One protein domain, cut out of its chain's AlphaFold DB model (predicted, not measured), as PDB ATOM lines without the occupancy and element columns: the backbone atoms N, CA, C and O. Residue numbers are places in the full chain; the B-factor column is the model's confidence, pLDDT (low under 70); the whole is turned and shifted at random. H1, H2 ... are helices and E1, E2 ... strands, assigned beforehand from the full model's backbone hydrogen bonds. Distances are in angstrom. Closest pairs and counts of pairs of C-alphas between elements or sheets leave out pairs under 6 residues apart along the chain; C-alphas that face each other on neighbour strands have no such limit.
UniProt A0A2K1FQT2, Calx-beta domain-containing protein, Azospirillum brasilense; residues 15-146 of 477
ATOM      1  N   LEU A  15      52.699 -36.360   0.029       93.19
ATOM      2  CA  LEU A  15      51.867 -35.272   0.512       93.19
ATOM      3  C   LEU A  15      51.482 -35.612   1.944       93.19
ATOM      4  O   LEU A  15      50.772 -36.592   2.170       93.19
ATOM      5  N   LYS A  16      51.999 -34.853   2.906       95.00
ATOM      6  CA  LYS A  16      51.734 -35.101   4.320       95.00
ATOM      7  C   LYS A  16      51.377 -33.824   5.054       95.00
ATOM      8  O   LYS A  16      51.890 -32.765   4.690       95.00
ATOM      9  N   ASP A  17      50.529 -33.943   6.072       91.88
ATOM     10  CA  ASP A  17      50.226 -32.865   7.023       91.88
ATOM     11  C   ASP A  17      49.808 -31.551   6.329       91.88
ATOM     12  O   ASP A  17      50.236 -30.460   6.705       91.88
ATOM     13  N   SER A  18      49.027 -31.660   5.248       91.81
ATOM     14  CA  SER A  18      48.649 -30.540   4.380       91.81
ATOM     15  C   SER A  18      47.132 -30.379   4.263       91.81
ATOM     16  O   SER A  18      46.386 -31.355   4.314       91.81
ATOM     17  N   GLU A  19      46.666 -29.151   4.026       90.44
ATOM     18  CA  GLU A  19      45.277 -28.873   3.638       90.44
ATOM     19  C   GLU A  19      45.200 -28.537   2.145       90.44
ATOM     20  O   GLU A  19      45.953 -27.707   1.630       90.44
ATOM     21  N   LEU A  20      44.274 -29.189   1.450       91.62
ATOM     22  CA  LEU A  20      43.909 -28.911   0.072       91.62
ATOM     23  C   LEU A  20      42.464 -28.435   0.068       91.62
ATOM     24  O   LEU A  20      41.564 -29.148   0.513       91.62
ATOM     25  N   ASN A  21      42.263 -27.220  -0.438       89.94
ATOM     26  CA  ASN A  21      40.969 -26.557  -0.442       89.94
ATOM     27  C   ASN A  21      40.646 -25.993  -1.832       89.94
ATOM     28  O   ASN A  21      41.480 -25.319  -2.440       89.94
ATOM     29  N   GLY A  22      39.439 -26.260  -2.333       88.38
ATOM     30  CA  GLY A  22      38.927 -25.688  -3.581       88.38
ATOM     31  C   GLY A  22      39.447 -26.345  -4.864       88.38
ATOM     32  O   GLY A  22      39.289 -25.770  -5.946       88.38
ATOM     33  N   LEU A  23      40.085 -27.517  -4.791       89.00
ATOM     34  CA  LEU A  23      40.615 -28.192  -5.976       89.00
ATOM     35  C   LEU A  23      39.473 -28.771  -6.820       89.00
ATOM     36  O   LEU A  23      38.877 -29.758  -6.446       89.00
ATOM     37  N   GLN A  24      39.196 -28.232  -8.003       88.88
ATOM     38  CA  GLN A  24      38.006 -28.659  -8.760       88.88
ATOM     39  C   GLN A  24      38.141 -30.013  -9.489       88.88
ATOM     40  O   GLN A  24      37.136 -30.595  -9.880       88.88
ATOM     41  N   ASN A  25      39.364 -30.514  -9.695       88.81
ATOM     42  CA  ASN A  25      39.645 -31.689 -10.529       88.81
ATOM     43  C   ASN A  25      40.352 -32.800  -9.748       88.81
ATOM     44  O   ASN A  25      40.979 -32.539  -8.723       88.81
ATOM     45  N   TYR A  26      40.335 -34.016 -10.297       90.12
ATOM     46  CA  TYR A  26      41.094 -35.142  -9.759       90.12
ATOM     47  C   TYR A  26      42.607 -34.898  -9.741       90.12
ATOM     48  O   TYR A  26      43.190 -34.321 -10.670       90.12
ATOM     49  N   ILE A  27      43.263 -35.435  -8.713       88.81
ATOM     50  CA  ILE A  27      44.708 -35.634  -8.680       88.81
ATOM     51  C   ILE A  27      45.016 -37.003  -9.286       88.81
ATOM     52  O   ILE A  27      44.648 -38.049  -8.752       88.81
ATOM     53  N   TYR A  28      45.737 -36.995 -10.402       89.38
ATOM     54  CA  TYR A  28      46.154 -38.215 -11.085       89.38
ATOM     55  C   TYR A  28      47.473 -38.738 -10.510       89.38
ATOM     56  O   TYR A  28      48.507 -38.070 -10.601       89.38
ATOM     57  N   VAL A  29      47.447 -39.954  -9.962       90.94
ATOM     58  CA  VAL A  29      48.626 -40.690  -9.480       90.94
ATOM     59  C   VAL A  29      48.831 -41.892 -10.394       90.94
ATOM     60  O   VAL A  29      48.349 -42.987 -10.117       90.94
ATOM     61  N   LEU A  30      49.500 -41.678 -11.530       89.88
ATOM     62  CA  LEU A  30      49.626 -42.684 -12.589       89.88
ATOM     63  C   LEU A  30      51.067 -43.185 -12.723       89.88
ATOM     64  O   LEU A  30      51.982 -42.418 -13.021       89.88
ATOM     65  N   TYR A  31      51.236 -44.493 -12.548       89.06
ATOM     66  CA  TYR A  31      52.462 -45.273 -12.720       89.06
ATOM     67  C   TYR A  31      53.680 -44.647 -12.028       89.06
ATOM     68  O   TYR A  31      54.658 -44.270 -12.691       89.06
ATOM     69  N   PRO A  32      53.627 -44.512 -10.691       89.81
ATOM     70  CA  PRO A  32      54.676 -43.840  -9.950       89.81
ATOM     71  C   PRO A  32      55.997 -44.622 -10.011       89.81
ATOM     72  O   PRO A  32      56.027 -45.847 -10.133       89.81
ATOM     73  N   LYS A  33      57.125 -43.906  -9.943       89.88
ATOM     74  CA  LYS A  33      58.477 -44.510 -10.021       89.88
ATOM     75  C   LYS A  33      58.965 -45.078  -8.685       89.88
ATOM     76  O   LYS A  33      59.870 -45.910  -8.645       89.88
ATOM     77  N   GLN A  34      58.370 -44.615  -7.601       91.75
ATOM     78  CA  GLN A  34      58.565 -44.998  -6.207       91.75
ATOM     79  C   GLN A  34      57.201 -45.071  -5.520       91.75
ATOM     80  O   GLN A  34      56.207 -44.627  -6.099       91.75
ATOM     81  N   ASP A  35      57.165 -45.589  -4.299       94.75
ATOM     82  CA  ASP A  35      55.948 -45.558  -3.494       94.75
ATOM     83  C   ASP A  35      55.496 -44.108  -3.248       94.75
ATOM     84  O   ASP A  35      56.302 -43.172  -3.257       94.75
ATOM     85  N   VAL A  36      54.186 -43.922  -3.107       95.38
ATOM     86  CA  VAL A  36      53.541 -42.620  -2.900       95.38
ATOM     87  C   VAL A  36      52.839 -42.659  -1.557       95.38
ATOM     88  O   VAL A  36      52.008 -43.534  -1.334       95.38
ATOM     89  N   ASP A  37      53.141 -41.691  -0.695       95.88
ATOM     90  CA  ASP A  37      52.502 -41.555   0.612       95.88
ATOM     91  C   ASP A  37      51.704 -40.257   0.677       95.88
ATOM     92  O   ASP A  37      52.276 -39.163   0.609       95.88
ATOM     93  N   ILE A  38      50.393 -40.404   0.838       97.38
ATOM     94  CA  ILE A  38      49.412 -39.341   1.025       97.38
ATOM     95  C   ILE A  38      48.832 -39.537   2.421       97.38
ATOM     96  O   ILE A  38      48.004 -40.426   2.635       97.38
ATOM     97  N   GLU A  39      49.329 -38.769   3.384       97.25
ATOM     98  CA  GLU A  39      49.109 -39.053   4.799       97.25
ATOM     99  C   GLU A  39      48.721 -37.829   5.630       97.25
ATOM    100  O   GLU A  39      49.371 -36.797   5.533       97.25
ATOM    101  N   ARG A  40      47.724 -37.943   6.510       96.25
ATOM    102  CA  ARG A  40      47.344 -36.859   7.439       96.25
ATOM    103  C   ARG A  40      47.028 -35.527   6.756       96.25
ATOM    104  O   ARG A  40      47.370 -34.461   7.257       96.25
ATOM    105  N   ASN A  41      46.378 -35.581   5.600       95.62
ATOM    106  CA  ASN A  41      45.930 -34.386   4.893       95.62
ATOM    107  C   ASN A  41      44.434 -34.148   5.087       95.62
ATOM    108  O   ASN A  41      43.676 -35.079   5.360       95.62
ATOM    109  N   VAL A  42      44.012 -32.905   4.877       94.25
ATOM    110  CA  VAL A  42      42.603 -32.510   4.823       94.25
ATOM    111  C   VAL A  42      42.268 -32.089   3.399       94.25
ATOM    112  O   VAL A  42      42.823 -31.120   2.889       94.25
ATOM    113  N   PHE A  43      41.350 -32.807   2.759       94.50
ATOM    114  CA  PHE A  43      40.786 -32.481   1.454       94.50
ATOM    115  C   PHE A  43      39.394 -31.897   1.667       94.50
ATOM    116  O   PHE A  43      38.453 -32.631   1.959       94.50
ATOM    117  N   ARG A  44      39.268 -30.577   1.536       90.38
ATOM    118  CA  ARG A  44      38.004 -29.845   1.670       90.38
ATOM    119  C   ARG A  44      37.599 -29.267   0.333       90.38
ATOM    120  O   ARG A  44      38.437 -28.640  -0.314       90.38
ATOM    121  N   ASN A  45      36.333 -29.397  -0.060       91.88
ATOM    122  CA  ASN A  45      35.839 -28.782  -1.297       91.88
ATOM    123  C   ASN A  45      36.793 -29.056  -2.475       91.88
ATOM    124  O   ASN A  45      37.197 -28.153  -3.210       91.88
ATOM    125  N   SER A  46      37.290 -30.292  -2.528       90.50
ATOM    126  CA  SER A  46      38.428 -30.682  -3.350       90.50
ATOM    127  C   SER A  46      38.150 -31.993  -4.067       90.50
ATOM    128  O   SER A  46      37.440 -32.861  -3.563       90.50
ATOM    129  N   GLY A  47      38.729 -32.135  -5.249       88.81
ATOM    130  CA  GLY A  47      38.667 -33.335  -6.049       88.81
ATOM    131  C   GLY A  47      39.475 -34.456  -5.413       88.81
ATOM    132  O   GLY A  47      40.455 -34.225  -4.701       88.81
ATOM    133  N   GLY A  48      39.039 -35.676  -5.692       89.31
ATOM    134  CA  GLY A  48      39.670 -36.892  -5.215       89.31
ATOM    135  C   GLY A  48      40.919 -37.292  -5.996       89.31
ATOM    136  O   GLY A  48      41.526 -36.516  -6.738       89.31
ATOM    137  N   PHE A  49      41.273 -38.563  -5.875       93.31
ATOM    138  CA  PHE A  49      42.393 -39.194  -6.554       93.31
ATOM    139  C   PHE A  49      41.911 -40.181  -7.608       93.31
ATOM    140  O   PHE A  49      41.018 -40.977  -7.342       93.31
ATOM    141  N   THR A  50      42.581 -40.199  -8.757       93.06
ATOM    142  CA  THR A  50      42.527 -41.331  -9.690       93.06
ATOM    143  C   THR A  50      43.902 -41.979  -9.718       93.06
ATOM    144  O   THR A  50      44.900 -41.334 -10.064       93.06
ATOM    145  N   VAL A  51      43.966 -43.253  -9.340       93.19
ATOM    146  CA  VAL A  51      45.224 -43.973  -9.130       93.19
ATOM    147  C   VAL A  51      45.394 -45.087 -10.152       93.19
ATOM    148  O   VAL A  51      44.520 -45.924 -10.328       93.19
ATOM    149  N   GLY A  52      46.558 -45.130 -10.792       91.94
ATOM    150  CA  GLY A  52      47.020 -46.264 -11.581       91.94
ATOM    151  C   GLY A  52      48.422 -46.644 -11.122       91.94
ATOM    152  O   GLY A  52      49.309 -45.795 -11.124       91.94
ATOM    153  N   VAL A  53      48.666 -47.888 -10.722       91.19
ATOM    154  CA  VAL A  53      49.958 -48.309 -10.152       91.19
ATOM    155  C   VAL A  53      50.421 -49.646 -10.731       91.19
ATOM    156  O   VAL A  53      49.630 -50.501 -11.120       91.19
ATOM    157  N   SER A  54      51.735 -49.809 -10.868       90.81
ATOM    158  CA  SER A  54      52.360 -50.981 -11.490       90.81
ATOM    159  C   SER A  54      53.762 -51.225 -10.926       90.81
ATOM    160  O   SER A  54      54.221 -50.489 -10.050       90.81
ATOM    161  N   ASN A  55      54.460 -52.255 -11.425       90.00
ATOM    162  CA  ASN A  55      55.867 -52.548 -11.111       90.00
ATOM    163  C   ASN A  55      56.153 -52.709  -9.603       90.00
ATOM    164  O   ASN A  55      57.173 -52.225  -9.101       90.00
ATOM    165  N   GLY A  56      55.231 -53.345  -8.872       91.88
ATOM    166  CA  GLY A  56      55.374 -53.617  -7.439       91.88
ATOM    167  C   GLY A  56      55.366 -52.377  -6.540       91.88
ATOM    168  O   GLY A  56      55.819 -52.460  -5.402       91.88
ATOM    169  N   LYS A  57      54.909 -51.218  -7.039       94.44
ATOM    170  CA  LYS A  57      54.803 -49.983  -6.249       94.44
ATOM    171  C   LYS A  57      53.529 -49.933  -5.426       94.44
ATOM    172  O   LYS A  57      52.520 -50.541  -5.785       94.44
ATOM    173  N   THR A  58      53.584 -49.170  -4.345       95.56
ATOM    174  CA  THR A  58      52.446 -48.935  -3.457       95.56
ATOM    175  C   THR A  58      52.056 -47.464  -3.453       95.56
ATOM    176  O   THR A  58      52.906 -46.585  -3.314       95.56
ATOM    177  N   VAL A  59      50.759 -47.193  -3.571       96.38
ATOM    178  CA  VAL A  59      50.176 -45.889  -3.241       96.38
ATOM    179  C   VAL A  59      49.445 -46.032  -1.908       96.38
ATOM    180  O   VAL A  59      48.485 -46.796  -1.806       96.38
ATOM    181  N   ASN A  60      49.932 -45.333  -0.886       97.50
ATOM    182  CA  ASN A  60      49.355 -45.267   0.451       97.50
ATOM    183  C   ASN A  60      48.543 -43.978   0.591       97.50
ATOM    184  O   ASN A  60      49.104 -42.885   0.554       97.50
ATOM    185  N   ILE A  61      47.239 -44.105   0.808       98.00
ATOM    186  CA  ILE A  61      46.337 -43.016   1.182       98.00
ATOM    187  C   ILE A  61      45.866 -43.324   2.599       98.00
ATOM    188  O   ILE A  61      45.015 -44.193   2.794       98.00
ATOM    189  N   LYS A  62      46.494 -42.700   3.600       97.88
ATOM    190  CA  LYS A  62      46.285 -43.059   5.008       97.88
ATOM    191  C   LYS A  62      46.010 -41.875   5.915       97.88
ATOM    192  O   LYS A  62      46.622 -40.828   5.758       97.88
ATOM    193  N   ASN A  63      45.155 -42.055   6.916       97.75
ATOM    194  CA  ASN A  63      44.912 -41.036   7.943       97.75
ATOM    195  C   ASN A  63      44.459 -39.674   7.379       97.75
ATOM    196  O   ASN A  63      44.720 -38.653   7.999       97.75
ATOM    197  N   ASN A  64      43.840 -39.606   6.199       97.50
ATOM    198  CA  ASN A  64      43.373 -38.340   5.625       97.50
ATOM    199  C   ASN A  64      41.910 -38.068   5.986       97.50
ATOM    200  O   ASN A  64      41.168 -38.984   6.334       97.50
ATOM    201  N   VAL A  65      41.483 -36.819   5.832       96.25
ATOM    202  CA  VAL A  65      40.086 -36.386   5.941       96.25
ATOM    203  C   VAL A  65      39.605 -35.920   4.571       96.25
ATOM    204  O   VAL A  65      40.246 -35.071   3.957       96.25
ATOM    205  N   PHE A  66      38.468 -36.438   4.113       95.44
ATOM    206  CA  PHE A  66      37.778 -36.021   2.895       95.44
ATOM    207  C   PHE A  66      36.418 -35.414   3.254       95.44
ATOM    208  O   PHE A  66      35.563 -36.090   3.833       95.44
ATOM    209  N   ILE A  67      36.231 -34.143   2.902       91.81
ATOM    210  CA  ILE A  67      35.027 -33.341   3.141       91.81
ATOM    211  C   ILE A  67      34.638 -32.600   1.862       91.81
ATOM    212  O   ILE A  67      35.473 -31.987   1.193       91.81
ATOM    213  N   ASP A  68      33.341 -32.604   1.578       90.50
ATOM    214  CA  ASP A  68      32.681 -31.877   0.494       90.50
ATOM    215  C   ASP A  68      33.383 -32.045  -0.850       90.50
ATOM    216  O   ASP A  68      33.677 -31.081  -1.548       90.50
ATOM    217  N   GLN A  69      33.719 -33.279  -1.212       91.94
ATOM    218  CA  GLN A  69      34.426 -33.537  -2.463       91.94
ATOM    219  C   GLN A  69      33.680 -32.957  -3.682       91.94
ATOM    220  O   GLN A  69      32.463 -33.095  -3.821       91.94
ATOM    221  N   THR A  70      34.421 -32.329  -4.599       91.75
ATOM    222  CA  THR A  70      33.853 -31.696  -5.811       91.75
ATOM    223  C   THR A  70      33.710 -32.665  -6.978       91.75
ATOM    224  O   THR A  70      33.130 -32.336  -8.013       91.75
ATOM    225  N   THR A  71      34.276 -33.857  -6.835       90.75
ATOM    226  CA  THR A  71      34.301 -34.903  -7.849       90.75
ATOM    227  C   THR A  71      33.396 -36.071  -7.477       90.75
ATOM    228  O   THR A  71      32.871 -36.148  -6.368       90.75
ATOM    229  N   TYR A  72      33.207 -37.002  -8.414       92.12
ATOM    230  CA  TYR A  72      32.286 -38.119  -8.225       92.12
ATOM    231  C   TYR A  72      32.717 -39.043  -7.081       92.12
ATOM    232  O   TYR A  72      31.869 -39.446  -6.292       92.12
ATOM    233  N   PHE A  73      34.023 -39.298  -6.952       94.50
ATOM    234  CA  PHE A  73      34.619 -40.086  -5.869       94.50
ATOM    235  C   PHE A  73      35.780 -39.360  -5.170       94.50
ATOM    236  O   PHE A  73      36.390 -38.458  -5.758       94.50
ATOM    237  N   ALA A  74      36.120 -39.779  -3.944       96.19
ATOM    238  CA  ALA A  74      37.341 -39.353  -3.250       96.19
ATOM    239  C   ALA A  74      38.572 -40.144  -3.712       96.19
ATOM    240  O   ALA A  74      39.647 -39.568  -3.865       96.19
ATOM    241  N   VAL A  75      38.440 -41.449  -3.961       97.12
ATOM    242  CA  VAL A  75      39.520 -42.283  -4.503       97.12
ATOM    243  C   VAL A  75      38.963 -43.281  -5.510       97.12
ATOM    244  O   VAL A  75      38.144 -44.132  -5.173       97.12
ATOM    245  N   GLU A  76      39.474 -43.231  -6.732       95.94
ATOM    246  CA  GLU A  76      39.265 -44.252  -7.750       95.94
ATOM    247  C   GLU A  76      40.550 -45.020  -8.020       95.94
ATOM    248  O   GLU A  76      41.641 -44.455  -8.159       95.94
ATOM    249  N   ASN A  77      40.388 -46.327  -8.175       94.44
ATOM    250  CA  ASN A  77      41.397 -47.170  -8.772       94.44
ATOM    251  C   ASN A  77      41.142 -47.376 -10.268       94.44
ATOM    252  O   ASN A  77      40.212 -48.087 -10.650       94.44
ATOM    253  N   LEU A  78      42.020 -46.824 -11.100       90.75
ATOM    254  CA  LEU A  78      42.021 -47.044 -12.539       90.75
ATOM    255  C   LEU A  78      42.625 -48.399 -12.906       90.75
ATOM    256  O   LEU A  78      42.085 -49.087 -13.768       90.75
ATOM    257  N   VAL A  79      43.756 -48.757 -12.285       87.94
ATOM    258  CA  VAL A  79      44.441 -50.033 -12.518       87.94
ATOM    259  C   VAL A  79      45.546 -50.320 -11.493       87.94
ATOM    260  O   VAL A  79      46.296 -49.425 -11.098       87.94
ATOM    261  N   VAL A  80      45.712 -51.588 -11.116       87.50
ATOM    262  CA  VAL A  80      46.786 -52.106 -10.255       87.50
ATOM    263  C   VAL A  80      47.373 -53.366 -10.893       87.50
ATOM    264  O   VAL A  80      46.784 -54.442 -10.835       87.50
ATOM    265  N   TYR A  81      48.557 -53.250 -11.492       86.88
ATOM    266  CA  TYR A  81      49.208 -54.372 -12.177       86.88
ATOM    267  C   TYR A  81      50.222 -55.122 -11.308       86.88
ATOM    268  O   TYR A  81      50.934 -54.523 -10.496       86.88
ATOM    269  N   ASP A  82      50.406 -56.411 -11.617       87.44
ATOM    270  CA  ASP A  82      51.468 -57.258 -11.061       87.44
ATOM    271  C   ASP A  82      51.392 -57.310  -9.517       87.44
ATOM    272  O   ASP A  82      50.332 -57.569  -8.954       87.44
ATOM    273  N   THR A  83      52.494 -57.051  -8.814       89.44
ATOM    274  CA  THR A  83      52.572 -57.041  -7.343       89.44
ATOM    275  C   THR A  83      52.266 -55.673  -6.714       89.44
ATOM    276  O   THR A  83      52.487 -55.491  -5.514       89.44
ATOM    277  N   ALA A  84      51.805 -54.692  -7.504       93.50
ATOM    278  CA  ALA A  84      51.498 -53.345  -7.023       93.50
ATOM    279  C   ALA A  84      50.279 -53.308  -6.087       93.50
ATOM    280  O   ALA A  84      49.470 -54.236  -6.053       93.50
ATOM    281  N   LYS A  85      50.149 -52.226  -5.311       94.69
ATOM    282  CA  LYS A  85      49.079 -52.067  -4.315       94.69
ATOM    283  C   LYS A  85      48.553 -50.637  -4.243       94.69
ATOM    284  O   LYS A  85      49.322 -49.678  -4.284       94.69
ATOM    285  N   LEU A  86      47.246 -50.513  -4.036       96.25
ATOM    286  CA  LEU A  86      46.595 -49.290  -3.577       96.25
ATOM    287  C   LEU A  86      45.989 -49.557  -2.197       96.25
ATOM    288  O   LEU A  86      45.090 -50.391  -2.066       96.25
ATOM    289  N   LEU A  87      46.525 -48.875  -1.184       97.56
ATOM    290  CA  LEU A  87      46.101 -48.984   0.210       97.56
ATOM    291  C   LEU A  87      45.408 -47.685   0.621       97.56
ATOM    292  O   LEU A  87      46.050 -46.636   0.647       97.56
ATOM    293  N   VAL A  88      44.126 -47.761   0.959       98.44
ATOM    294  CA  VAL A  88      43.305 -46.629   1.398       98.44
ATOM    295  C   VAL A  88      42.818 -46.933   2.810       98.44
ATOM    296  O   VAL A  88      41.778 -47.542   2.964       98.44
ATOM    297  N   GLN A  89      43.577 -46.605   3.853       98.31
ATOM    298  CA  GLN A  89      43.287 -47.094   5.215       98.31
ATOM    299  C   GLN A  89      43.267 -45.962   6.239       98.31
ATOM    300  O   GLN A  89      44.035 -45.014   6.104       98.31
ATOM    301  N   TYR A  90      42.464 -46.070   7.297       98.12
ATOM    302  CA  TYR A  90      42.427 -45.091   8.400       98.12
ATOM    303  C   TYR A  90      41.994 -43.678   7.991       98.12
ATOM    304  O   TYR A  90      42.229 -42.720   8.717       98.12
ATOM    305  N   ASN A  91      41.369 -43.507   6.827       98.12
ATOM    306  CA  ASN A  91      40.853 -42.214   6.382       98.12
ATOM    307  C   ASN A  91      39.446 -41.964   6.938       98.12
ATOM    308  O   ASN A  91      38.721 -42.901   7.271       98.12
ATOM    309  N   SER A  92      39.055 -40.693   6.985       96.44
ATOM    310  CA  SER A  92      37.696 -40.243   7.286       96.44
ATOM    311  C   SER A  92      37.041 -39.672   6.027       96.44
ATOM    312  O   SER A  92      37.516 -38.672   5.494       96.44
ATOM    313  N   PHE A  93      35.956 -40.285   5.563       96.31
ATOM    314  CA  PHE A  93      35.121 -39.814   4.455       96.31
ATOM    315  C   PHE A  93      33.817 -39.262   5.018       96.31
ATOM    316  O   PHE A  93      32.966 -40.031   5.447       96.31
ATOM    317  N   LEU A  94      33.663 -37.941   5.060       93.19
ATOM    318  CA  LEU A  94      32.567 -37.303   5.802       93.19
ATOM    319  C   LEU A  94      31.410 -36.825   4.913       93.19
ATOM    320  O   LEU A  94      30.346 -36.484   5.418       93.19
ATOM    321  N   SER A  95      31.577 -36.856   3.589       92.06
ATOM    322  CA  SER A  95      30.490 -36.612   2.631       92.06
ATOM    323  C   SER A  95      29.675 -37.880   2.396       92.06
ATOM    324  O   SER A  95      29.855 -38.571   1.393       92.06
ATOM    325  N   THR A  96      28.783 -38.199   3.332       92.44
ATOM    326  CA  THR A  96      27.971 -39.430   3.317       92.44
ATOM    327  C   THR A  96      26.990 -39.524   2.143       92.44
ATOM    328  O   THR A  96      26.435 -40.584   1.882       92.44
ATOM    329  N   ASP A  97      26.742 -38.420   1.441       92.50
ATOM    330  CA  ASP A  97      25.906 -38.338   0.240       92.50
ATOM    331  C   ASP A  97      26.685 -38.589  -1.066       92.50
ATOM    332  O   ASP A  97      26.111 -38.512  -2.157       92.50
ATOM    333  N   LYS A  98      27.994 -38.857  -0.983       94.00
ATOM    334  CA  LYS A  98      28.889 -39.033  -2.133       94.00
ATOM    335  C   LYS A  98      29.567 -40.396  -2.121       94.00
ATOM    336  O   LYS A  98      29.714 -41.038  -1.088       94.00
ATOM    337  N   VAL A  99      30.067 -40.805  -3.283       95.69
ATOM    338  CA  VAL A  99      30.910 -42.001  -3.398       95.69
ATOM    339  C   VAL A  99      32.268 -41.700  -2.773       95.69
ATOM    340  O   VAL A  99      32.961 -40.795  -3.211       95.69
ATOM    341  N   ALA A 100      32.711 -42.444  -1.773       97.44
ATOM    342  CA  ALA A 100      34.074 -42.329  -1.267       97.44
ATOM    343  C   ALA A 100      35.061 -43.074  -2.176       97.44
ATOM    344  O   ALA A 100      36.085 -42.521  -2.582       97.44
ATOM    345  N   LEU A 101      34.742 -44.322  -2.524       97.44
ATOM    346  CA  LEU A 101      35.677 -45.262  -3.140       97.44
ATOM    347  C   LEU A 101      35.089 -45.857  -4.415       97.44
ATOM    348  O   LEU A 101      33.942 -46.291  -4.414       97.44
ATOM    349  N   ALA A 102      35.879 -45.933  -5.482       95.88
ATOM    350  CA  ALA A 102      35.442 -46.518  -6.746       95.88
ATOM    351  C   ALA A 102      36.526 -47.381  -7.406       95.88
ATOM    352  O   ALA A 102      37.726 -47.105  -7.312       95.88
ATOM    353  N   LEU A 103      36.103 -48.417  -8.127       94.31
ATOM    354  CA  LEU A 103      36.920 -49.059  -9.158       94.31
ATOM    355  C   LEU A 103      36.549 -48.487 -10.525       94.31
ATOM    356  O   LEU A 103      35.387 -48.179 -10.769       94.31
ATOM    357  N   ALA A 104      37.503 -48.381 -11.444       90.56
ATOM    358  CA  ALA A 104      37.204 -47.897 -12.783       90.56
ATOM    359  C   ALA A 104      36.285 -48.858 -13.551       90.56
ATOM    360  O   ALA A 104      36.462 -50.081 -13.574       90.56
ATOM    361  N   TYR A 105      35.296 -48.272 -14.221       86.38
ATOM    362  CA  TYR A 105      34.273 -48.987 -14.972       86.38
ATOM    363  C   TYR A 105      34.877 -49.767 -16.150       86.38
ATOM    364  O   TYR A 105      35.611 -49.202 -16.960       86.38
ATOM    365  N   GLN A 106      34.556 -51.063 -16.262       83.44
ATOM    366  CA  GLN A 106      35.046 -51.977 -17.309       83.44
ATOM    367  C   GLN A 106      36.579 -52.136 -17.404       83.44
ATOM    368  O   GLN A 106      37.071 -52.747 -18.355       83.44
ATOM    369  N   ALA A 107      37.345 -51.647 -16.426       82.56
ATOM    370  CA  ALA A 107      38.784 -51.868 -16.366       82.56
ATOM    371  C   ALA A 107      39.103 -53.295 -15.893       82.56
ATOM    372  O   ALA A 107      38.402 -53.855 -15.047       82.56
ATOM    373  N   THR A 108      40.168 -53.896 -16.425       79.31
ATOM    374  CA  THR A 108      40.746 -55.138 -15.886       79.31
ATOM    375  C   THR A 108      41.849 -54.795 -14.886       79.31
ATOM    376  O   THR A 108      42.437 -53.719 -14.962       79.31
ATOM    377  N   ASP A 109      42.131 -55.704 -13.948       84.31
ATOM    378  CA  ASP A 109      43.214 -55.545 -12.964       84.31
ATOM    379  C   ASP A 109      43.010 -54.366 -11.992       84.31
ATOM    380  O   ASP A 109      43.944 -53.665 -11.616       84.31
ATOM    381  N   VAL A 110      41.767 -54.138 -11.561       85.12
ATOM    382  CA  VAL A 110      41.427 -53.170 -10.510       85.12
ATOM    383  C   VAL A 110      41.253 -53.880  -9.165       85.12
ATOM    384  O   VAL A 110      40.446 -54.797  -9.027       85.12
ATOM    385  N   ALA A 111      42.026 -53.463  -8.162       83.62
ATOM    386  CA  ALA A 111      41.952 -53.957  -6.787       83.62
ATOM    387  C   ALA A 111      42.368 -52.871  -5.781       83.62
ATOM    388  O   ALA A 111      43.397 -52.224  -5.952       83.62
ATOM    389  N   MET A 112      41.586 -52.666  -4.724       92.25
ATOM    390  CA  MET A 112      41.866 -51.690  -3.666       92.25
ATOM    391  C   MET A 112      41.685 -52.359  -2.302       92.25
ATOM    392  O   MET A 112      40.689 -53.051  -2.081       92.25
ATOM    393  N   ILE A 113      42.636 -52.145  -1.391       94.81
ATOM    394  CA  ILE A 113      42.489 -52.518   0.021       94.81
ATOM    395  C   ILE A 113      42.091 -51.249   0.762       94.81
ATOM    396  O   ILE A 113      42.899 -50.322   0.854       94.81
ATOM    397  N   ALA A 114      40.850 -51.205   1.237       97.31
ATOM    398  CA  ALA A 114      40.231 -50.017   1.801       97.31
ATOM    399  C   ALA A 114      39.671 -50.236   3.217       97.31
ATOM    400  O   ALA A 114      38.620 -49.701   3.575       97.31
ATOM    401  N   ASP A 115      40.353 -51.056   4.011       96.62
ATOM    402  CA  ASP A 115      39.939 -51.368   5.375       96.62
ATOM    403  C   ASP A 115      40.277 -50.256   6.384       96.62
ATOM    404  O   ASP A 115      41.036 -49.326   6.105       96.62
ATOM    405  N   HIS A 116      39.686 -50.345   7.574       97.94
ATOM    406  CA  HIS A 116      39.850 -49.414   8.689       97.94
ATOM    407  C   HIS A 116      39.556 -47.954   8.333       97.94
ATOM    408  O   HIS A 116      40.206 -47.068   8.865       97.94
ATOM    409  N   ASN A 117      38.595 -47.656   7.460       98.31
ATOM    410  CA  ASN A 117      38.168 -46.269   7.231       98.31
ATOM    411  C   ASN A 117      36.923 -45.920   8.053       98.31
ATOM    412  O   ASN A 117      36.092 -46.781   8.345       98.31
ATOM    413  N   TRP A 118      36.785 -44.639   8.390       97.06
ATOM    414  CA  TRP A 118      35.559 -44.046   8.912       97.06
ATOM    415  C   TRP A 118      34.782 -43.396   7.768       97.06
ATOM    416  O   TRP A 118      35.320 -42.555   7.057       97.06
ATOM    417  N   PHE A 119      33.513 -43.759   7.594       96.75
ATOM    418  CA  PHE A 119      32.673 -43.272   6.490       96.75
ATOM    419  C   PHE A 119      31.690 -42.174   6.928       96.75
ATOM    420  O   PHE A 119      30.661 -41.978   6.295       96.75
ATOM    421  N   GLY A 120      31.952 -41.497   8.051       92.81
ATOM    422  CA  GLY A 120      31.045 -40.474   8.591       92.81
ATOM    423  C   GLY A 120      29.764 -41.039   9.219       92.81
ATOM    424  O   GLY A 120      28.982 -40.295   9.802       92.81
ATOM    425  N   THR A 121      29.547 -42.352   9.130       94.38
ATOM    426  CA  THR A 121      28.369 -43.055   9.641       94.38
ATOM    427  C   THR A 121      28.687 -44.524   9.920       94.38
ATOM    428  O   THR A 121      29.662 -45.070   9.406       94.38
ATOM    429  N   VAL A 122      27.837 -45.170  10.723       95.38
ATOM    430  CA  VAL A 122      27.821 -46.629  10.942       95.38
ATOM    431  C   VAL A 122      26.673 -47.322  10.197       95.38
ATOM    432  O   VAL A 122      26.487 -48.528  10.348       95.38
ATOM    433  N   ASP A 123      25.880 -46.577   9.419       96.94
ATOM    434  CA  ASP A 123      24.775 -47.132   8.635       96.94
ATOM    435  C   ASP A 123      25.318 -47.927   7.430       96.94
ATOM    436  O   ASP A 123      25.901 -47.332   6.516       96.94
ATOM    437  N   PRO A 124      25.113 -49.256   7.381       94.75
ATOM    438  CA  PRO A 124      25.652 -50.093   6.317       94.75
ATOM    439  C   PRO A 124      25.062 -49.776   4.936       94.75
ATOM    440  O   PRO A 124      25.737 -50.003   3.935       94.75
ATOM    441  N   ALA A 125      23.832 -49.256   4.848       95.38
ATOM    442  CA  ALA A 125      23.224 -48.898   3.568       95.38
ATOM    443  C   ALA A 125      23.884 -47.650   2.974       95.38
ATOM    444  O   ALA A 125      24.177 -47.618   1.778       95.38
ATOM    445  N   ILE A 126      24.165 -46.654   3.820       96.81
ATOM    446  CA  ILE A 126      24.908 -45.459   3.412       96.81
ATOM    447  C   ILE A 126      26.333 -45.853   3.026       96.81
ATOM    448  O   ILE A 126      26.773 -45.514   1.933       96.81
ATOM    449  N   ILE A 127      27.022 -46.640   3.859       96.38
ATOM    450  CA  ILE A 127      28.388 -47.096   3.562       96.38
ATOM    451  C   ILE A 127      28.437 -47.865   2.236       96.38
ATOM    452  O   ILE A 127      29.316 -47.595   1.421       96.38
ATOM    453  N   ASN A 128      27.484 -48.768   1.977       94.75
ATOM    454  CA  ASN A 128      27.429 -49.484   0.702       94.75
ATOM    455  C   ASN A 128      27.249 -48.521  -0.481       94.75
ATOM    456  O   ASN A 128      27.896 -48.700  -1.498       94.75
ATOM    457  N   ALA A 129      26.426 -47.474  -0.355       95.62
ATOM    458  CA  ALA A 129      26.266 -46.470  -1.412       95.62
ATOM    459  C   ALA A 129      27.521 -45.597  -1.634       95.62
ATOM    460  O   ALA A 129      27.697 -45.029  -2.714       95.62
ATOM    461  N   MET A 130      28.400 -45.490  -0.632       97.38
ATOM    462  CA  MET A 130      29.672 -44.767  -0.728       97.38
ATOM    463  C   MET A 130      30.773 -45.575  -1.434       97.38
ATOM    464  O   MET A 130      31.842 -45.030  -1.721       97.38
ATOM    465  N   VAL A 131      30.556 -46.858  -1.713       96.56
ATOM    466  CA  VAL A 131      31.521 -47.741  -2.374       96.56
ATOM    467  C   VAL A 131      30.948 -48.127  -3.730       96.56
ATOM    468  O   VAL A 131      29.785 -48.482  -3.821       96.56
ATOM    469  N   MET A 132      31.742 -48.011  -4.794       94.56
ATOM    470  CA  MET A 132      31.352 -48.444  -6.136       94.56
ATOM    471  C   MET A 132      32.264 -49.552  -6.626       94.56
ATOM    472  O   MET A 132      33.395 -49.312  -7.068       94.56
ATOM    473  N   ASP A 133      31.750 -50.773  -6.573       92.69
ATOM    474  CA  ASP A 133      32.451 -51.964  -7.025       92.69
ATOM    475  C   ASP A 133      31.498 -52.994  -7.660       92.69
ATOM    476  O   ASP A 133      30.378 -52.696  -8.086       92.69
ATOM    477  N   ARG A 134      31.963 -54.240  -7.793       90.56
ATOM    478  CA  ARG A 134      31.180 -55.322  -8.394       90.56
ATOM    479  C   ARG A 134      29.906 -55.688  -7.625       90.56
ATOM    480  O   ARG A 134      29.030 -56.316  -8.223       90.56
ATOM    481  N   ASN A 135      29.786 -55.325  -6.349       86.75
ATOM    482  CA  ASN A 135      28.560 -55.493  -5.574       86.75
ATOM    483  C   ASN A 135      27.424 -54.607  -6.120       86.75
ATOM    484  O   ASN A 135      26.274 -55.040  -6.140       86.75
ATOM    485  N   ASP A 136      27.746 -53.424  -6.650       85.19
ATOM    486  CA  ASP A 136      26.758 -52.469  -7.173       85.19
ATOM    487  C   ASP A 136      26.484 -52.651  -8.671       85.19
ATOM    488  O   ASP A 136      25.373 -52.410  -9.152       85.19
ATOM    489  N   SER A 137      27.486 -53.079  -9.450       85.62
ATOM    490  CA  SER A 137      27.319 -53.332 -10.886       85.62
ATOM    491  C   SER A 137      28.234 -54.429 -11.418       85.62
ATOM    492  O   SER A 137      29.449 -54.390 -11.248       85.62
ATOM    493  N   LEU A 138      27.674 -55.339 -12.225       81.69
ATOM    494  CA  LEU A 138      28.436 -56.376 -12.939       81.69
ATOM    495  C   LEU A 138      29.457 -55.823 -13.954       81.69
ATOM    496  O   LEU A 138      30.272 -56.586 -14.469       81.69
ATOM    497  N   ASN A 139      29.402 -54.525 -14.262       84.38
ATOM    498  CA  ASN A 139      30.364 -53.856 -15.138       84.38
ATOM    499  C   ASN A 139      31.675 -53.475 -14.431       84.38
ATOM    500  O   ASN A 139      32.650 -53.138 -15.107       84.38
ATOM    501  N   TYR A 140      31.716 -53.538 -13.100       85.38
ATOM    502  CA  TYR A 140      32.960 -53.496 -12.344       85.38
ATOM    503  C   TYR A 140      33.521 -54.913 -12.215       85.38
ATOM    504  O   TYR A 140      32.798 -55.883 -11.974       85.38
ATOM    505  N   THR A 141      34.828 -55.059 -12.417       84.38
ATOM    506  CA  THR A 141      35.452 -56.385 -12.519       84.38
ATOM    507  C   THR A 141      35.899 -56.951 -11.168       84.38
ATOM    508  O   THR A 141      35.951 -58.178 -11.035       84.38
ATOM    509  N   GLY A 142      36.140 -56.099 -10.161       87.75
ATOM    510  CA  GLY A 142      36.648 -56.463  -8.830       87.75
ATOM    511  C   GLY A 142      35.785 -55.977  -7.658       87.75
ATOM    512  O   GLY A 142      34.813 -55.255  -7.850       87.75
ATOM    513  N   PHE A 143      36.163 -56.385  -6.445       90.56
ATOM    514  CA  PHE A 143      35.548 -55.961  -5.181       90.56
ATOM    515  C   PHE A 143      36.515 -55.072  -4.389       90.56
ATOM    516  O   PHE A 143      37.734 -55.259  -4.473       90.56
ATOM    517  N   ILE A 144      35.980 -54.139  -3.606       94.12
ATOM    518  CA  ILE A 144      36.724 -53.307  -2.660       94.12
ATOM    519  C   ILE A 144      36.569 -53.915  -1.263       94.12
ATOM    520  O   ILE A 144      35.466 -54.085  -0.753       94.12
ATOM    521  N   SER A 145      37.691 -54.238  -0.619       91.81
ATOM    522  CA  SER A 145      37.679 -54.728   0.764       91.81
ATOM    523  C   SER A 145      37.646 -53.551   1.729       91.81
ATOM    524  O   SER A 145      38.676 -52.902   1.899       91.81
ATOM    525  N   VAL A 146      36.499 -53.295   2.361       95.06
ATOM    526  CA  VAL A 146      36.328 -52.205   3.345       95.06
ATOM    527  C   VAL A 146      36.377 -52.654   4.807       95.06
ATOM    528  O   VAL A 146      36.483 -51.818   5.700       95.06
TER     529      VAL A 146
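This is residues 15 to 146 of the 477 residues of the protein "Calx-beta domain-containing protein" of Azospirillum brasilense (UniProt A0A2K1FQT2). With little regular structure, the chain winds in stacked turns, a solenoid with three parallel sheets, E2-E5-E8-E10, E1-E4-E7 and E3-E6-E9, and H1 near one end. Of 132 printed residues, 51 are in ten strands, then one helix: mostly strand. It is compact, radius of gyration of the C-alphas 13.5 A, spanning 33 by 33 by 26 A.

Find E1, residues 19-21, beginning at C-alpha 19, (45.277, -28.873, 3.638). Next come E2 27-30, E3 36-39, E4 42-44, E5 49-53, E6 58-62, E7 65-67, E8 73-80, 17.7 A long, E9 85-89, E10 99-103 and H1 124-129, ending at (26.266, -46.470, -1.412).

E2-E5-E8-E10 and E3-E6-E9 form a sandwich, two sheets face to face. Look at N 51 of E5 and O 76 of E8, 2.9 A apart: they, and every O i to N i+4 pair in H1, are within hydrogen-bond range. H1 only grazes the first sheet; the closest C-alphas, of Val 99 and Ala 129, are 6.7 A apart.

The printed part has no cut, E10 to H1 is a long link, and no printed residue's pLDDT is under 70.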